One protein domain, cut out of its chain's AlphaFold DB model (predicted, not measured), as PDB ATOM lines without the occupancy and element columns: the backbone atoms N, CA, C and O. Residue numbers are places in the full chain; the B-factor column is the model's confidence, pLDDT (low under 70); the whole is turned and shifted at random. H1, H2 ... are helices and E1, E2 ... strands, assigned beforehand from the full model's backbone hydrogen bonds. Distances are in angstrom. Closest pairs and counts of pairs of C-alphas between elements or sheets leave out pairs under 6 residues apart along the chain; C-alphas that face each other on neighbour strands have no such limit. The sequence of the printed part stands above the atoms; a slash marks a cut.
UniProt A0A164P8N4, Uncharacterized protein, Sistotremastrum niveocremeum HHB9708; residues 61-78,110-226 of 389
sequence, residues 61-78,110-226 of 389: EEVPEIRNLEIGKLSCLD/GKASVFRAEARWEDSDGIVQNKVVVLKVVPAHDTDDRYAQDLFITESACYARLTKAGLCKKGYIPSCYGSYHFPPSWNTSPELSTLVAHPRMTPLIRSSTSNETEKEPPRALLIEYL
ATOM      1  N   GLU A  61       7.420 154.057  21.240       66.56
ATOM      2  CA  GLU A  61       8.178 152.837  20.976       66.56
ATOM      3  C   GLU A  61       8.065 151.953  22.219       66.56
ATOM      4  O   GLU A  61       8.217 152.448  23.337       66.56
ATOM      5  N   GLU A  62       7.764 150.674  22.031       76.00
ATOM      6  CA  GLU A  62       7.684 149.706  23.120       76.00
ATOM      7  C   GLU A  62       9.047 149.049  23.342       76.00
ATOM      8  O   GLU A  62       9.875 148.938  22.430       76.00
ATOM      9  N   VAL A  63       9.306 148.628  24.578       89.00
ATOM     10  CA  VAL A  63      10.433 147.728  24.837       89.00
ATOM     11  C   VAL A  63      10.148 146.363  24.194       89.00
ATOM     12  O   VAL A  63       8.983 146.008  24.022       89.00
ATOM     13  N   PRO A  64      11.179 145.577  23.840       91.56
ATOM     14  CA  PRO A  64      10.968 144.258  23.254       91.56
ATOM     15  C   PRO A  64      10.108 143.370  24.156       91.56
ATOM     16  O   PRO A  64      10.291 143.351  25.374       91.56
ATOM     17  N   GLU A  65       9.199 142.604  23.561       91.75
ATOM     18  CA  GLU A  65       8.453 141.592  24.296       91.75
ATOM     19  C   GLU A  65       9.313 140.344  24.519       91.75
ATOM     20  O   GLU A  65       9.961 139.832  23.605       91.75
ATOM     21  N   ILE A  66       9.304 139.859  25.755       92.69
ATOM     22  CA  ILE A  66      10.035 138.685  26.206       92.69
ATOM     23  C   ILE A  66       9.140 137.455  26.110       92.69
ATOM     24  O   ILE A  66       7.973 137.490  26.498       92.69
ATOM     25  N   ARG A  67       9.710 136.344  25.637       91.38
ATOM     26  CA  ARG A  67       9.016 135.058  25.503       91.38
ATOM     27  C   ARG A  67       9.685 133.985  26.348       91.38
ATOM     28  O   ARG A  67      10.861 134.102  26.691       91.38
ATOM     29  N   ASN A  68       8.923 132.937  26.665       92.19
ATOM     30  CA  ASN A  68       9.407 131.744  27.365       92.19
ATOM     31  C   ASN A  68      10.183 132.089  28.651       92.19
ATOM     32  O   ASN A  68      11.297 131.617  28.867       92.19
ATOM     33  N   LEU A  69       9.614 132.980  29.472       95.31
ATOM     34  CA  LEU A  69      10.236 133.417  30.717       95.31
ATOM     35  C   LEU A  69      10.155 132.314  31.777       95.31
ATOM     36  O   LEU A  69       9.072 131.944  32.225       95.31
ATOM     37  N   GLU A  70      11.315 131.874  32.241       95.50
ATOM     38  CA  GLU A  70      11.486 130.964  33.367       95.50
ATOM     39  C   GLU A  70      12.140 131.713  34.535       95.50
ATOM     40  O   GLU A  70      13.136 132.428  34.359       95.50
ATOM     41  N   ILE A  71      11.600 131.527  35.743       95.56
ATOM     42  CA  ILE A  71      12.120 132.155  36.961       95.56
ATOM     43  C   ILE A  71      12.758 131.100  37.866       95.56
ATOM     44  O   ILE A  71      12.085 130.246  38.444       95.56
ATOM     45  N   GLY A  72      14.078 131.203  38.018       92.81
ATOM     46  CA  GLY A  72      14.866 130.425  38.965       92.81
ATOM     47  C   GLY A  72      14.813 131.032  40.365       92.81
ATOM     48  O   GLY A  72      13.746 131.284  40.922       92.81
ATOM     49  N   LYS A  73      15.982 131.278  40.966       93.56
ATOM     50  CA  LYS A  73      16.066 131.839  42.320       93.56
ATOM     51  C   LYS A  73      15.525 133.270  42.372       93.56
ATOM     52  O   LYS A  73      15.924 134.123  41.581       93.56
ATOM     53  N   LEU A  74      14.696 133.546  43.375       93.62
ATOM     54  CA  LEU A  74      14.037 134.834  43.579       93.62
ATOM     55  C   LEU A  74      14.331 135.394  44.978       93.62
ATOM     56  O   LEU A  74      14.325 134.656  45.962       93.62
ATOM     57  N   SER A  75      14.554 136.704  45.082       92.50
ATOM     58  CA  SER A  75      14.602 137.423  46.361       92.50
ATOM     59  C   SER A  75      13.958 138.803  46.235       92.50
ATOM     60  O   SER A  75      14.293 139.551  45.317       92.50
ATOM     61  N   CYS A  76      13.069 139.151  47.163       90.00
ATOM     62  CA  CYS A  76      12.406 140.454  47.207       90.00
ATOM     63  C   CYS A  76      13.414 141.597  47.421       90.00
ATOM     64  O   CYS A  76      14.299 141.492  48.272       90.00
ATOM     65  N   LEU A  77      13.278 142.678  46.651       85.94
ATOM     66  CA  LEU A  77      14.075 143.905  46.784       85.94
ATOM     67  C   LEU A  77      13.299 145.054  47.432       85.94
ATOM     68  O   LEU A  77      13.885 146.095  47.726       85.94
ATOM     69  N   ASP A  78      11.999 144.881  47.668       71.44
ATOM     70  CA  ASP A  78      11.220 145.882  48.379       71.44
ATOM     71  C   ASP A  78      11.755 146.058  49.800       71.44
ATOM     72  O   ASP A  78      11.925 145.098  50.551       71.44
ATOM     73  N   GLY A 110      -2.227 147.704  44.814       60.62
ATOM     74  CA  GLY A 110      -1.854 148.461  43.614       60.62
ATOM     75  C   GLY A 110      -0.352 148.735  43.449       60.62
ATOM     76  O   GLY A 110       0.038 149.413  42.500       60.62
ATOM     77  N   LYS A 111       0.518 148.267  44.356       73.25
ATOM     78  CA  LYS A 111       1.964 148.526  44.265       73.25
ATOM     79  C   LYS A 111       2.685 147.435  43.468       73.25
ATOM     80  O   LYS A 111       2.467 146.248  43.689       73.25
ATOM     81  N   ALA A 112       3.603 147.841  42.588       84.75
ATOM     82  CA  ALA A 112       4.511 146.916  41.916       84.75
ATOM     83  C   ALA A 112       5.384 146.150  42.928       84.75
ATOM     84  O   ALA A 112       5.906 146.744  43.874       84.75
ATOM     85  N   SER A 113       5.562 144.850  42.693       90.38
ATOM     86  CA  SER A 113       6.492 143.995  43.433       90.38
ATOM     87  C   SER A 113       7.833 143.943  42.709       90.38
ATOM     88  O   SER A 113       7.879 143.676  41.505       90.38
ATOM     89  N   VAL A 114       8.931 144.181  43.427       92.12
ATOM     90  CA  VAL A 114      10.277 144.223  42.837       92.12
ATOM     91  C   VAL A 114      11.132 143.084  43.374       92.12
ATOM     92  O   VAL A 114      11.330 142.946  44.583       92.12
ATOM     93  N   PHE A 115      11.700 142.289  42.471       95.06
ATOM     94  CA  PHE A 115      12.526 141.139  42.819       95.06
ATOM     95  C   PHE A 115      13.883 141.182  42.132       95.06
ATOM     96  O   PHE A 115      14.003 141.616  40.994       95.06
ATOM     97  N   ARG A 116      14.896 140.631  42.794       96.19
ATOM     98  CA  ARG A 116      16.095 140.110  42.140       96.19
ATOM     99  C   ARG A 116      15.794 138.669  41.744       96.19
ATOM    100  O   ARG A 116      15.490 137.858  42.619       96.19
ATOM    101  N   ALA A 117      15.895 138.360  40.460       96.94
ATOM    102  CA  ALA A 117      15.578 137.050  39.906       96.94
ATOM    103  C   ALA A 117      16.742 136.523  39.066       96.94
ATOM    104  O   ALA A 117      17.339 137.274  38.300       96.94
ATOM    105  N   GLU A 118      17.051 135.237  39.181       97.25
ATOM    106  CA  GLU A 118      17.721 134.499  38.109       97.25
ATOM    107  C   GLU A 118      16.658 134.160  37.064       97.25
ATOM    108  O   GLU A 118      15.719 133.421  37.358       97.25
ATOM    109  N   ALA A 119      16.767 134.758  35.881       97.06
ATOM    110  CA  ALA A 119      15.772 134.647  34.827       97.06
ATOM    111  C   ALA A 119      16.401 134.077  33.559       97.06
ATOM    112  O   ALA A 119      17.497 134.481  33.151       97.06
ATOM    113  N   ARG A 120      15.660 133.177  32.915       97.12
ATOM    114  CA  ARG A 120      15.957 132.669  31.579       97.12
ATOM    115  C   ARG A 120      14.803 133.027  30.653       97.12
ATOM    116  O   ARG A 120      13.653 132.907  31.051       97.12
ATOM    117  N   TRP A 121      15.106 133.503  29.453       96.06
ATOM    118  CA  TRP A 121      14.082 133.892  28.484       96.06
ATOM    119  C   TRP A 121      14.611 133.860  27.054       96.06
ATOM    120  O   TRP A 121      15.822 133.796  26.846       96.06
ATOM    121  N   GLU A 122      13.718 133.938  26.076       94.00
ATOM    122  CA  GLU A 122      14.055 134.164  24.670       94.00
ATOM    123  C   GLU A 122      13.833 135.635  24.313       94.00
ATOM    124  O   GLU A 122      12.767 136.200  24.586       94.00
ATOM    125  N   ASP A 123      14.858 136.272  23.746       88.00
ATOM    126  CA  ASP A 123      14.749 137.632  23.222       88.00
ATOM    127  C   ASP A 123      14.081 137.673  21.835       88.00
ATOM    128  O   ASP A 123      13.665 136.653  21.280       88.00
ATOM    129  N   SER A 124      13.956 138.875  21.268       82.62
ATOM    130  CA  SER A 124      13.304 139.092  19.973       82.62
ATOM    131  C   SER A 124      13.982 138.372  18.805       82.62
ATOM    132  O   SER A 124      13.327 138.126  17.794       82.62
ATOM    133  N   ASP A 125      15.265 138.028  18.938       85.94
ATOM    134  CA  ASP A 125      16.036 137.310  17.920       85.94
ATOM    135  C   ASP A 125      15.973 135.783  18.127       85.94
ATOM    136  O   ASP A 125      16.612 135.022  17.397       85.94
ATOM    137  N   GLY A 126      15.201 135.317  19.118       87.12
ATOM    138  CA  GLY A 126      15.105 133.910  19.508       87.12
ATOM    139  C   GLY A 126      16.340 133.409  20.258       87.12
ATOM    140  O   GLY A 126      16.546 132.199  20.375       87.12
ATOM    141  N   ILE A 127      17.193 134.314  20.749       90.94
ATOM    142  CA  ILE A 127      18.387 133.945  21.501       90.94
ATOM    143  C   ILE A 127      17.997 133.759  22.963       90.94
ATOM    144  O   ILE A 127      17.409 134.630  23.606       90.94
ATOM    145  N   VAL A 128      18.370 132.602  23.505       95.00
ATOM    146  CA  VAL A 128      18.159 132.293  24.916       95.00
ATOM    147  C   VAL A 128      19.136 133.100  25.766       95.00
ATOM    148  O   VAL A 128      20.354 132.931  25.689       95.00
ATOM    149  N   GLN A 129      18.584 133.941  26.628       96.38
ATOM    150  CA  GLN A 129      19.291 134.703  27.643       96.38
ATOM    151  C   GLN A 129      19.171 134.001  28.999       96.38
ATOM    152  O   GLN A 129      18.149 133.395  29.312       96.38
ATOM    153  N   ASN A 130      20.212 134.102  29.824       96.75
ATOM    154  CA  ASN A 130      20.202 133.650  31.215       96.75
ATOM    155  C   ASN A 130      20.980 134.657  32.066       96.75
ATOM    156  O   ASN A 130      22.204 134.759  31.943       96.75
ATOM    157  N   LYS A 131      20.270 135.457  32.868       96.75
ATOM    158  CA  LYS A 131      20.856 136.576  33.619       96.75
ATOM    159  C   LYS A 131      20.184 136.761  34.972       96.75
ATOM    160  O   LYS A 131      19.018 136.431  35.167       96.75
ATOM    161  N   VAL A 132      20.916 137.389  35.889       97.38
ATOM    162  CA  VAL A 132      20.309 138.002  37.074       97.38
ATOM    163  C   VAL A 132      19.694 139.337  36.661       97.38
ATOM    164  O   VAL A 132      20.376 140.182  36.079       97.38
ATOM    165  N   VAL A 133      18.416 139.528  36.972       97.69
ATOM    166  CA  VAL A 133      17.636 140.714  36.606       97.69
ATOM    167  C   VAL A 133      16.902 141.283  37.814       97.69
ATOM    168  O   VAL A 133      16.674 140.599  38.816       97.69
ATOM    169  N   VAL A 134      16.511 142.548  37.705       97.50
ATOM    170  CA  VAL A 134      15.405 143.108  38.471       97.50
ATOM    171  C   VAL A 134      14.117 142.776  37.722       97.50
ATOM    172  O   VAL A 134      13.887 143.286  36.627       97.50
ATOM    173  N   LEU A 135      13.288 141.910  38.301       97.00
ATOM    174  CA  LEU A 135      11.946 141.607  37.817       97.00
ATOM    175  C   LEU A 135      10.958 142.517  38.548       97.00
ATOM    176  O   LEU A 135      10.712 142.336  39.743       97.00
ATOM    177  N   LYS A 136      10.406 143.503  37.841       94.81
ATOM    178  CA  LYS A 136       9.391 144.414  38.379       94.81
ATOM    179  C   LYS A 136       8.019 143.974  37.893       94.81
ATOM    180  O   LYS A 136       7.697 144.190  36.731       94.81
ATOM    181  N   VAL A 137       7.239 143.352  38.772       93.12
ATOM    182  CA  VAL A 137       5.883 142.869  38.486       93.12
ATOM    183  C   VAL A 137       4.881 143.948  38.875       93.12
ATOM    184  O   VAL A 137       4.782 144.324  40.040       93.12
ATOM    185  N   VAL A 138       4.147 144.452  37.894       89.38
ATOM    186  CA  VAL A 138       3.148 145.505  38.039       89.38
ATOM    187  C   VAL A 138       1.757 144.861  37.985       89.38
ATOM    188  O   VAL A 138       1.493 144.098  37.051       89.38
ATOM    189  N   PRO A 139       0.875 145.129  38.968       85.75
ATOM    190  CA  PRO A 139      -0.524 144.717  38.895       85.75
ATOM    191  C   PRO A 139      -1.175 145.175  37.584       85.75
ATOM    192  O   PRO A 139      -0.765 146.183  37.001       85.75
ATOM    193  N   ALA A 140      -2.202 144.454  37.132       77.94
ATOM    194  CA  ALA A 140      -3.059 144.965  36.072       77.94
ATOM    195  C   ALA A 140      -3.638 146.326  36.468       77.94
ATOM    196  O   ALA A 140      -3.896 146.592  37.646       77.94
ATOM    197  N   HIS A 141      -3.783 147.199  35.475       69.50
ATOM    198  CA  HIS A 141      -4.381 148.506  35.693       69.50
ATOM    199  C   HIS A 141      -5.868 148.320  36.009       69.50
ATOM    200  O   HIS A 141      -6.541 147.515  35.369       69.50
ATOM    201  N   ASP A 142      -6.360 149.021  37.030       61.66
ATOM    202  CA  ASP A 142      -7.786 149.023  37.334       61.66
ATOM    203  C   ASP A 142      -8.495 149.925  36.319       61.66
ATOM    204  O   ASP A 142      -8.415 151.157  36.387       61.66
ATOM    205  N   THR A 143      -9.150 149.296  35.341       54.09
ATOM    206  CA  THR A 143      -9.774 149.958  34.189       54.09
ATOM    207  C   THR A 143     -10.892 150.932  34.570       54.09
ATOM    208  O   THR A 143     -11.310 151.736  33.731       54.09
ATOM    209  N   ASP A 144     -11.374 150.891  35.816       54.53
ATOM    210  CA  ASP A 144     -12.469 151.739  36.291       54.53
ATOM    211  C   ASP A 144     -12.043 153.195  36.548       54.53
ATOM    212  O   ASP A 144     -12.872 154.109  36.453       54.53
ATOM    213  N   ASP A 145     -10.748 153.461  36.769       55.34
ATOM    214  CA  ASP A 145     -10.224 154.827  36.833       55.34
ATOM    215  C   ASP A 145      -9.615 155.247  35.489       55.34
ATOM    216  O   ASP A 145      -8.415 155.135  35.234       55.34
ATOM    217  N   ARG A 146     -10.463 155.826  34.632       43.94
ATOM    218  CA  ARG A 146     -10.065 156.410  33.335       43.94
ATOM    219  C   ARG A 146      -9.006 157.520  33.441       43.94
ATOM    220  O   ARG A 146      -8.481 157.937  32.408       43.94
ATOM    221  N   TYR A 147      -8.718 158.029  34.640       44.72
ATOM    222  CA  TYR A 147      -7.672 159.022  34.892       44.72
ATOM    223  C   TYR A 147      -6.427 158.433  35.564       44.72
ATOM    224  O   TYR A 147      -5.395 159.113  35.605       44.72
ATOM    225  N   ALA A 148      -6.485 157.195  36.062       55.69
ATOM    226  CA  ALA A 148      -5.314 156.516  36.582       55.69
ATOM    227  C   ALA A 148      -4.360 156.227  35.423       55.69
ATOM    228  O   ALA A 148      -4.702 155.583  34.435       55.69
ATOM    229  N   GLN A 149      -3.134 156.713  35.541       63.69
ATOM    230  CA  GLN A 149      -2.102 156.450  34.557       63.69
ATOM    231  C   GLN A 149      -1.654 154.990  34.670       63.69
ATOM    232  O   GLN A 149      -1.301 154.535  35.758       63.69
ATOM    233  N   ASP A 150      -1.627 154.270  33.549       79.50
ATOM    234  CA  ASP A 150      -1.029 152.940  33.505       79.50
ATOM    235  C   ASP A 150       0.481 153.048  33.770       79.50
ATOM    236  O   ASP A 150       1.265 153.498  32.925       79.50
ATOM    237  N   LEU A 151       0.871 152.687  34.997       82.31
ATOM    238  CA  LEU A 151       2.245 152.780  35.488       82.31
ATOM    239  C   LEU A 151       3.182 151.864  34.695       82.31
ATOM    240  O   LEU A 151       4.321 152.243  34.428       82.31
ATOM    241  N   PHE A 152       2.699 150.689  34.279       88.19
ATOM    242  CA  PHE A 152       3.492 149.752  33.489       88.19
ATOM    243  C   PHE A 152       3.810 150.346  32.119       88.19
ATOM    244  O   PHE A 152       4.974 150.407  31.722       88.19
ATOM    245  N   ILE A 153       2.786 150.838  31.423       86.62
ATOM    246  CA  ILE A 153       2.949 151.438  30.096       86.62
ATOM    247  C   ILE A 153       3.860 152.660  30.179       86.62
ATOM    248  O   ILE A 153       4.747 152.848  29.347       86.62
ATOM    249  N   THR A 154       3.667 153.483  31.205       87.12
ATOM    250  CA  THR A 154       4.469 154.687  31.425       87.12
ATOM    251  C   THR A 154       5.945 154.356  31.607       87.12
ATOM    252  O   THR A 154       6.805 154.971  30.968       87.12
ATOM    253  N   GLU A 155       6.257 153.381  32.457       92.38
ATOM    254  CA  GLU A 155       7.634 152.972  32.713       92.38
ATOM    255  C   GLU A 155       8.260 152.285  31.493       92.38
ATOM    256  O   GLU A 155       9.405 152.582  31.140       92.38
ATOM    257  N   SER A 156       7.497 151.439  30.795       92.69
ATOM    258  CA  SER A 156       7.899 150.821  29.527       92.69
ATOM    259  C   SER A 156       8.274 151.882  28.481       92.69
ATOM    260  O   SER A 156       9.387 151.876  27.945       92.69
ATOM    261  N   ALA A 157       7.412 152.886  28.282       91.50
ATOM    262  CA  ALA A 157       7.658 154.003  27.372       91.50
ATOM    263  C   ALA A 157       8.896 154.832  27.763       91.50
ATOM    264  O   ALA A 157       9.639 155.300  26.891       91.50
ATOM    265  N   CYS A 158       9.152 155.007  29.068       93.69
ATOM    266  CA  CYS A 158      10.386 155.632  29.547       93.69
ATOM    267  C   CYS A 158      11.605 154.830  29.089       93.69
ATOM    268  O   CYS A 158      12.507 155.390  28.461       93.69
ATOM    269  N   TYR A 159      11.633 153.524  29.368       95.94
ATOM    270  CA  TYR A 159      12.770 152.670  29.033       95.94
ATOM    271  C   TYR A 159      13.027 152.573  27.534       95.94
ATOM    272  O   TYR A 159      14.187 152.655  27.121       95.94
ATOM    273  N   ALA A 160      11.986 152.480  26.708       93.56
ATOM    274  CA  ALA A 160      12.141 152.489  25.259       93.56
ATOM    275  C   ALA A 160      12.828 153.778  24.778       93.56
ATOM    276  O   ALA A 160      13.846 153.741  24.078       93.56
ATOM    277  N   ARG A 161      12.366 154.941  25.256       93.81
ATOM    278  CA  ARG A 161      12.949 156.237  24.886       93.81
ATOM    279  C   ARG A 161      14.375 156.427  25.405       93.81
ATOM    280  O   ARG A 161      15.232 156.943  24.682       93.81
ATOM    281  N   LEU A 162      14.649 156.012  26.640       95.31
ATOM    282  CA  LEU A 162      15.983 156.063  27.249       95.31
ATOM    283  C   LEU A 162      16.975 155.162  26.503       95.31
ATOM    284  O   LEU A 162      18.120 155.564  26.267       95.31
ATOM    285  N   THR A 163      16.517 153.984  26.080       94.31
ATOM    286  CA  THR A 163      17.291 153.027  25.284       94.31
ATOM    287  C   THR A 163      17.604 153.597  23.907       94.31
ATOM    288  O   THR A 163      18.777 153.634  23.523       94.31
ATOM    289  N   LYS A 164      16.602 154.141  23.203       92.44
ATOM    290  CA  LYS A 164      16.778 154.802  21.898       92.44
ATOM    291  C   LYS A 164      17.782 155.953  21.966       92.44
ATOM    292  O   LYS A 164      18.639 156.097  21.098       92.44
ATOM    293  N   ALA A 165      17.716 156.757  23.026       93.62
ATOM    294  CA  ALA A 165      18.653 157.854  23.258       93.62
ATOM    295  C   ALA A 165      20.061 157.396  23.696       93.62
ATOM    296  O   ALA A 165      20.959 158.224  23.884       93.62
ATOM    297  N   GLY A 166      20.264 156.089  23.888       95.25
ATOM    298  CA  GLY A 166      21.532 155.492  24.291       95.25
ATOM    299  C   GLY A 166      21.928 155.790  25.738       95.25
ATOM    300  O   GLY A 166      23.111 155.694  26.062       95.25
ATOM    301  N   LEU A 167      20.988 156.177  26.607       96.56
ATOM    302  CA  LEU A 167      21.299 156.500  28.006       96.56
ATOM    303  C   LEU A 167      21.547 155.244  28.851       96.56
ATOM    304  O   LEU A 167      22.424 155.278  29.714       96.56
ATOM    305  N   CYS A 168      20.874 154.130  28.542       95.50
ATOM    306  CA  CYS A 168      21.153 152.827  29.153       95.50
ATOM    307  C   CYS A 168      22.583 152.357  28.834       95.50
ATOM    308  O   CYS A 168      23.362 152.068  29.732       95.50
ATOM    309  N   LYS A 169      22.995 152.423  27.557       95.19
ATOM    310  CA  LYS A 169      24.360 152.053  27.118       95.19
ATOM    311  C   LYS A 169      25.461 152.916  27.748       95.19
ATOM    312  O   LYS A 169      26.594 152.470  27.870       95.19
ATOM    313  N   LYS A 170      25.140 154.156  28.136       96.00
ATOM    314  CA  LYS A 170      26.053 155.065  28.851       96.00
ATOM    315  C   LYS A 170      26.119 154.790  30.359       96.00
ATOM    316  O   LYS A 170      26.858 155.480  31.055       96.00
ATOM    317  N   GLY A 171      25.337 153.836  30.868       95.88
ATOM    318  CA  GLY A 171      25.259 153.502  32.288       95.88
ATOM    319  C   GLY A 171      24.584 154.576  33.138       95.88
ATOM    320  O   GLY A 171      24.832 154.640  34.337       95.88
ATOM    321  N   TYR A 172      23.781 155.469  32.542       97.31
ATOM    322  CA  TYR A 172      23.081 156.519  33.300       97.31
ATOM    323  C   TYR A 172      21.830 155.986  33.993       97.31
ATOM    324  O   TYR A 172      21.446 156.497  35.043       97.31
ATOM    325  N   ILE A 173      21.230 154.975  33.372       97.56
ATOM    326  CA  ILE A 173      20.022 154.247  33.749       97.56
ATOM    327  C   ILE A 173      20.332 152.757  33.532       97.56
ATOM    328  O   ILE A 173      21.118 152.469  32.620       97.56
ATOM    329  N   PRO A 174      19.736 151.814  34.281       97.38
ATOM    330  CA  PRO A 174      19.858 150.397  33.958       97.38
ATOM    331  C   PRO A 174      19.290 150.094  32.564       97.38
ATOM    332  O   PRO A 174      18.397 150.786  32.064       97.38
ATOM    333  N   SER A 175      19.785 149.043  31.925       96.44
ATOM    334  CA  SER A 175      19.185 148.533  30.690       96.44
ATOM    335  C   SER A 175      17.846 147.853  30.987       96.44
ATOM    336  O   SER A 175      17.738 147.107  31.955       96.44
ATOM    337  N   CYS A 176      16.827 148.066  30.152       96.12
ATOM    338  CA  CYS A 176      15.621 147.236  30.162       96.12
ATOM    339  C   CYS A 176      15.753 146.186  29.061       96.12
ATOM    340  O   CYS A 176      15.976 146.528  27.900       96.12
ATOM    341  N   TYR A 177      15.667 144.915  29.443       95.62
ATOM    342  CA  TYR A 177      15.742 143.792  28.515       95.62
ATOM    343  C   TYR A 177      14.428 143.572  27.770       95.62
ATOM    344  O   TYR A 177      14.449 143.034  26.670       95.62
ATOM    345  N   GLY A 178      13.311 144.002  28.355       94.44
ATOM    346  CA  GLY A 178      12.005 143.903  27.731       94.44
ATOM    347  C   GLY A 178      10.859 143.812  28.727       94.44
ATOM    348  O   GLY A 178      11.051 143.866  29.948       94.44
ATOM    349  N   SER A 179       9.664 143.662  28.173       94.94
ATOM    350  CA  SER A 179       8.417 143.458  28.897       94.94
ATOM    351  C   SER A 179       7.938 142.021  28.798       94.94
ATOM    352  O   SER A 179       8.114 141.373  27.773       94.94
ATOM    353  N   TYR A 180       7.264 141.547  29.838       94.31
ATOM    354  CA  TYR A 180       6.613 140.248  29.866       94.31
ATOM    355  C   TYR A 180       5.134 140.403  30.225       94.31
ATOM    356  O   TYR A 180       4.800 140.945  31.284       94.31
ATOM    357  N   HIS A 181       4.259 139.915  29.348       92.44
ATOM    358  CA  HIS A 181       2.823 139.815  29.596       92.44
ATOM    359  C   HIS A 181       2.517 138.423  30.135       92.44
ATOM    360  O   HIS A 181       2.772 137.415  29.478       92.44
ATOM    361  N   PHE A 182       1.993 138.358  31.357       92.12
ATOM    362  CA  PHE A 182       1.664 137.077  31.959       92.12
ATOM    363  C   PHE A 182       0.422 136.480  31.277       92.12
ATOM    364  O   PHE A 182      -0.547 137.203  31.043       92.12
ATOM    365  N   PRO A 183       0.405 135.171  30.963       89.94
ATOM    366  CA  PRO A 183      -0.798 134.531  30.444       89.94
ATOM    367  C   PRO A 183      -1.892 134.483  31.527       89.94
ATOM    368  O   PRO A 183      -1.567 134.498  32.716       89.94
ATOM    369  N   PRO A 184      -3.179 134.321  31.172       87.19
ATOM    370  CA  PRO A 184      -4.259 134.161  32.154       87.19
ATOM    371  C   PRO A 184      -4.006 133.057  33.194       87.19
ATOM    372  O   PRO A 184      -4.383 133.187  34.353       87.19
ATOM    373  N   SER A 185      -3.296 131.995  32.806       88.25
ATOM    374  CA  SER A 185      -2.932 130.860  33.661       88.25
ATOM    375  C   SER A 185      -1.635 131.047  34.463       88.25
ATOM    376  O   SER A 185      -1.116 130.077  35.016       88.25
ATOM    377  N   TRP A 186      -1.065 132.255  34.532       90.06
ATOM    378  CA  TRP A 186       0.258 132.488  35.129       90.06
ATOM    379  C   TRP A 186       0.409 131.983  36.568       90.06
ATOM    380  O   TRP A 186       1.479 131.516  36.945       90.06
ATOM    381  N   ASN A 187      -0.662 132.043  37.361       88.50
ATOM    382  CA  ASN A 187      -0.683 131.612  38.760       88.50
ATOM    383  C   ASN A 187      -0.649 130.080  38.935       88.50
ATOM    384  O   ASN A 187      -0.546 129.597  40.058       88.50
ATOM    385  N   THR A 188      -0.732 129.318  37.842       89.38
ATOM    386  CA  THR A 188      -0.644 127.848  37.826       89.38
ATOM    387  C   THR A 188       0.488 127.330  36.934       89.38
ATOM    388  O   THR A 188       0.705 126.122  36.868       89.38
ATOM    389  N   SER A 189       1.237 128.220  36.270       89.00
ATOM    390  CA  SER A 189       2.355 127.853  35.392       89.00
ATOM    391  C   SER A 189       3.534 127.277  36.199       89.00
ATOM    392  O   SER A 189       4.018 127.935  37.130       89.00
ATOM    393  N   PRO A 190       4.036 126.073  35.851       89.56
ATOM    394  CA  PRO A 190       5.216 125.484  36.489       89.56
ATOM    395  C   PRO A 190       6.474 126.358  36.384       89.56
ATOM    396  O   PRO A 190       7.241 126.450  37.344       89.56
ATOM    397  N   GLU A 191       6.660 127.040  35.254       88.88
ATOM    398  CA  GLU A 191       7.808 127.903  34.941       88.88
ATOM    399  C   GLU A 191       7.871 129.150  35.839       88.88
ATOM    400  O   GLU A 191       8.942 129.718  36.074       88.88
ATOM    401  N   LEU A 192       6.717 129.553  36.378       92.12
ATOM    402  CA  LEU A 192       6.553 130.688  37.283       92.12
ATOM    403  C   LEU A 192       6.327 130.261  38.739       92.12
ATOM    404  O   LEU A 192       6.103 131.116  39.595       92.12
ATOM    405  N   SER A 193       6.412 128.964  39.048       91.62
ATOM    406  CA  SER A 193       6.101 128.415  40.377       91.62
ATOM    407  C   SER A 193       6.862 129.107  41.514       91.62
ATOM    408  O   SER A 193       6.262 129.432  42.539       91.62
ATOM    409  N   THR A 194       8.148 129.424  41.322       91.81
ATOM    410  CA  THR A 194       8.952 130.159  42.313       91.81
ATOM    411  C   THR A 194       8.420 131.570  42.574       91.81
ATOM    412  O   THR A 194       8.425 132.032  43.715       91.81
ATOM    413  N   LEU A 195       7.952 132.260  41.529       92.88
ATOM    414  CA  LEU A 195       7.347 133.586  41.651       92.88
ATOM    415  C   LEU A 195       6.000 133.493  42.366       92.88
ATOM    416  O   LEU A 195       5.791 134.184  43.359       92.88
ATOM    417  N   VAL A 196       5.119 132.604  41.902       91.19
ATOM    418  CA  VAL A 196       3.769 132.399  42.452       91.19
ATOM    419  C   VAL A 196       3.810 132.037  43.937       91.19
ATOM    420  O   VAL A 196       3.007 132.547  44.715       91.19
ATOM    421  N   ALA A 197       4.765 131.204  44.353       91.12
ATOM    422  CA  ALA A 197       4.924 130.802  45.748       91.12
ATOM    423  C   ALA A 197       5.406 131.937  46.675       91.12
ATOM    424  O   ALA A 197       5.374 131.786  47.899       91.12
ATOM    425  N   HIS A 198       5.875 133.066  46.134       90.81
ATOM    426  CA  HIS A 198       6.420 134.145  46.947       90.81
ATOM    427  C   HIS A 198       5.302 134.920  47.677       90.81
ATOM    428  O   HIS A 198       4.360 135.380  47.030       90.81
ATOM    429  N   PRO A 199       5.417 135.201  48.996       88.38
ATOM    430  CA  PRO A 199       4.359 135.871  49.765       88.38
ATOM    431  C   PRO A 199       3.892 137.212  49.184       88.38
ATOM    432  O   PRO A 199       2.708 137.530  49.253       88.38
ATOM    433  N   ARG A 200       4.798 137.976  48.554       84.25
ATOM    434  CA  ARG A 200       4.468 139.245  47.869       84.25
ATOM    435  C   ARG A 200       3.541 139.094  46.657       84.25
ATOM    436  O   ARG A 200       2.913 140.070  46.275       84.25
ATOM    437  N   MET A 201       3.401 137.895  46.095       87.31
ATOM    438  CA  MET A 201       2.435 137.625  45.028       87.31
ATOM    439  C   MET A 201       1.029 137.326  45.563       87.31
ATOM    440  O   MET A 201       0.073 137.347  44.792       87.31
ATOM    441  N   THR A 202       0.865 137.108  46.874       84.81
ATOM    442  CA  THR A 202      -0.429 136.758  47.486       84.81
ATOM    443  C   THR A 202      -1.547 137.762  47.175       84.81
ATOM    444  O   THR A 202      -2.630 137.307  46.807       84.81
ATOM    445  N   PRO A 203      -1.347 139.096  47.283       81.38
ATOM    446  CA  PRO A 203      -2.404 140.058  46.965       81.38
ATOM    447  C   PRO A 203      -2.850 139.970  45.502       81.38
ATOM    448  O   PRO A 203      -4.049 139.958  45.228       81.38
ATOM    449  N   LEU A 204      -1.891 139.813  44.579       80.81
ATOM    450  CA  LEU A 204      -2.160 139.653  43.149       80.81
ATOM    451  C   LEU A 204      -2.959 138.375  42.880       80.81
ATOM    452  O   LEU A 204      -4.006 138.435  42.247       80.81
ATOM    453  N   ILE A 205      -2.536 137.242  43.445       81.00
ATOM    454  CA  ILE A 205      -3.224 135.955  43.273       81.00
ATOM    455  C   ILE A 205      -4.649 136.015  43.832       81.00
ATOM    456  O   ILE A 205      -5.584 135.621  43.143       81.00
ATOM    457  N   ARG A 206      -4.833 136.546  45.052       75.06
ATOM    458  CA  ARG A 206      -6.164 136.694  45.666       75.06
ATOM    459  C   ARG A 206      -7.082 137.531  44.785       75.06
ATOM    460  O   ARG A 206      -8.215 137.122  44.537       75.06
ATOM    461  N   SER A 207      -6.572 138.649  44.269       67.31
ATOM    462  CA  SER A 207      -7.327 139.528  43.375       67.31
ATOM    463  C   SER A 207      -7.696 138.869  42.041       67.31
ATOM    464  O   SER A 207      -8.753 139.170  41.502       67.31
ATOM    465  N   SER A 208      -6.889 137.928  41.542       61.56
ATOM    466  CA  SER A 208      -7.197 137.150  40.332       61.56
ATOM    467  C   SER A 208      -8.203 136.011  40.564       61.56
ATOM    468  O   SER A 208      -8.656 135.406  39.601       61.56
ATOM    469  N   THR A 209      -8.533 135.681  41.820       60.28
ATOM    470  CA  THR A 209      -9.444 134.568  42.178       60.28
ATOM    471  C   THR A 209     -10.823 135.010  42.675       60.28
ATOM    472  O   THR A 209     -11.692 134.166  42.886       60.28
ATOM    473  N   SER A 210     -11.052 136.311  42.883       57.06
ATOM    474  CA  SER A 210     -12.375 136.840  43.230       57.06
ATOM    475  C   SER A 210     -13.287 136.845  41.998       57.06
ATOM    476  O   SER A 210     -12.895 137.367  40.962       57.06
ATOM    477  N   ASN A 211     -14.506 136.312  42.126       50.66
ATOM    478  CA  ASN A 211     -15.518 136.131  41.063       50.66
ATOM    479  C   ASN A 211     -16.063 137.433  40.416       50.66
ATOM    480  O   ASN A 211     -17.108 137.406  39.766       50.66
ATOM    481  N   GLU A 212     -15.400 138.571  40.598       53.81
ATOM    482  CA  GLU A 212     -15.791 139.868  40.047       53.81
ATOM    483  C   GLU A 212     -14.922 140.189  38.826       53.81
ATOM    484  O   GLU A 212     -13.831 140.733  38.962       53.81
ATOM    485  N   THR A 213     -15.438 139.860  37.634       52.69
ATOM    486  CA  THR A 213     -14.870 140.137  36.293       52.69
ATOM    487  C   THR A 213     -13.475 139.551  36.012       52.69
ATOM    488  O   THR A 213     -12.638 139.405  36.894       52.69
ATOM    489  N   GLU A 214     -13.219 139.160  34.760       57.44
ATOM    490  CA  GLU A 214     -11.910 138.664  34.307       57.44
ATOM    491  C   GLU A 214     -10.854 139.772  34.449       57.44
ATOM    492  O   GLU A 214     -10.628 140.555  33.531       57.44
ATOM    493  N   LYS A 215     -10.232 139.884  35.628       68.25
ATOM    494  CA  LYS A 215      -9.136 140.831  35.846       68.25
ATOM    495  C   LYS A 215      -7.944 140.431  34.990       68.25
ATOM    496  O   LYS A 215      -7.522 139.273  35.002       68.25
ATOM    497  N   GLU A 216      -7.395 141.409  34.276       78.50
ATOM    498  CA  GLU A 216      -6.209 141.203  33.454       78.50
ATOM    499  C   GLU A 216      -5.043 140.644  34.298       78.50
ATOM    500  O   GLU A 216      -4.905 140.963  35.488       78.50
ATOM    501  N   PRO A 217      -4.181 139.797  33.712       87.50
ATOM    502  CA  PRO A 217      -2.955 139.360  34.366       87.50
ATOM    503  C   PRO A 217      -2.024 140.539  34.688       87.50
ATOM    504  O   PRO A 217      -2.056 141.570  34.008       87.50
ATOM    505  N   PRO A 218      -1.131 140.397  35.685       90.62
ATOM    506  CA  PRO A 218      -0.072 141.375  35.885       90.62
ATOM    507  C   PRO A 218       0.842 141.449  34.652       90.62
ATOM    508  O   PRO A 218       0.821 140.593  33.766       90.62
ATOM    509  N   ARG A 219       1.697 142.467  34.615       92.88
ATOM    510  CA  ARG A 219       2.748 142.639  33.599       92.88
ATOM    511  C   ARG A 219       4.092 142.813  34.284       92.88
ATOM    512  O   ARG A 219       4.140 143.187  35.453       92.88
ATOM    513  N   ALA A 220       5.196 142.539  33.602       94.38
ATOM    514  CA  ALA A 220       6.521 142.741  34.176       94.38
ATOM    515  C   ALA A 220       7.502 143.427  33.239       94.38
ATOM    516  O   ALA A 220       7.446 143.266  32.024       94.38
ATOM    517  N   LEU A 221       8.442 144.155  33.836       96.06
ATOM    518  CA  LEU A 221       9.653 144.621  33.174       96.06
ATOM    519  C   LEU A 221      10.848 143.828  33.695       96.06
ATOM    520  O   LEU A 221      11.009 143.654  34.909       96.06
ATOM    521  N   LEU A 222      11.693 143.371  32.772       97.25
ATOM    522  CA  LEU A 222      12.985 142.772  33.083       97.25
ATOM    523  C   LEU A 222      14.059 143.843  32.919       97.25
ATOM    524  O   LEU A 222      14.317 144.333  31.820       97.25
ATOM    525  N   ILE A 223      14.670 144.225  34.031       97.56
ATOM    526  CA  ILE A 223      15.618 145.336  34.117       97.56
ATOM    527  C   ILE A 223      16.976 144.795  34.571       97.56
ATOM    528  O   ILE A 223      17.075 143.808  35.297       97.56
ATOM    529  N   GLU A 224      18.054 145.423  34.124       97.25
ATOM    530  CA  GLU A 224      19.415 145.119  34.540       97.25
ATOM    531  C   GLU A 224      19.563 145.198  36.063       97.25
ATOM    532  O   GLU A 224      19.250 146.209  36.695       97.25
ATOM    533  N   TYR A 225      20.066 144.113  36.656       96.62
ATOM    534  CA  TYR A 225      20.468 144.109  38.053       96.62
ATOM    535  C   TYR A 225      21.853 144.738  38.197       96.62
ATOM    536  O   TYR A 225      22.826 144.247  37.626       96.62
ATOM    537  N   LEU A 226      21.937 145.809  38.983       94.44
ATOM    538  CA  LEU A 226      23.180 146.525  39.242       94.44
ATOM    539  C   LEU A 226      23.759 146.127  40.602       94.44
ATOM    540  O   LEU A 226      23.065 146.172  41.616       94.44
TER     541      LEU A 226
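Overview. This is residues 61 to 78 and 110 to 226 of the 389 residues of an uncharacterized protein of Sistotremastrum niveocremeum HHB9708 (UniProt A0A164P8N4). One strongly twisted sheet of five strands is folded back on itself into a half-open, barrel-like trough: the leaf E1 E2 faces the leaf E5 E4, with E3 as the hinge. H1 packs on the outside of the E5 E4 leaf, while H2 and H3 are on the opposite face, H2 over E1. The printed part has 135 residues, with three named helices and five named strands that follow along the chain as E1 E2 E3 H1 E4 H2 H3 E5; the sheet runs E1 E2 E3 E5 E4, all antiparallel, and the class is mixed, helices and strands. It is compact, with a radius of gyration of the C-alphas of 14.8 A and spans of 46 by 36 by 28 A.

Along the chain. Find C-alpha 67 at (9.016, 135.058, 25.503); there E1, residues 67 to 76, begins and runs 22.6 A. E2, residues 113 to 122, spans 22.5 A, and E3, residues 128 to 138, 23.9 A. E1 bends by 78 degrees at residue 73, E2 by 83 degrees at 116 and E3 by 88 degrees at 132. E5, residues 219 to 224, spans 16.9 A and ends at C-alpha 224, (19.415, 145.119, 34.540); E4, residues 176 to 181, spans 14.8 A. H1, residues 151 to 164, starts at C-alpha 151, (2.245, 152.780, 35.488), and runs 20.0 A. H2 is residues 190 to 196, 9.2 A, and H3 residues 199 to 209, 15.8 A.

Arrangement. Look first at the hairpin E2 and E3, where N 117 and O 133 are 2.9 A apart, within hydrogen-bond range. On E2's other side is edge strand E1, with N 72 and O 118 at 2.8 A. E5 is the antiparallel neighbour of E3, with N 136 and O 221 within hydrogen-bond range at 3.0 A, and of edge strand E4, with N 180 and O 220 within range at 2.8 A. E3, H1 and E4 form a split strand-helix-strand unit, two strands running the same way with E5 between them, its crossover right-handed. H1 lies over E5 and E4 at a height over the sheet of 9.4 A; its closest C-alphas to E4 are Tyr 159 and Cys 176, 6.2 A. On the opposite face, H2 has its closest C-alphas to E1 at Glu 191 and Glu 70, 5.0 A. H3, on the same face as H2, is over none of the strands. H2 and H3 only just touch, only at the corner, with 3 pairs of C-alphas within 8 A, the closest Leu 195 and Met 201 at 7.2 A. Every O i to N i+4 pair is within range in H1, 5 of 7 in H3, and 1 of 3 in H2, beside 3 of 4 O i to N i+3 pairs.

Size, cuts and confidence. The farthest C-alphas, Lys 170 and Asn 211, are 47.3 A apart. Residues 79 to 109 are not printed, and C-alphas 78 and 110 are 14.2 A apart across that cut. The links E3 to H1 and H1 to E4 are long. Expect pLDDT under 70 at residues 61, 110, 141 to 149 and 207 to 215 of this model.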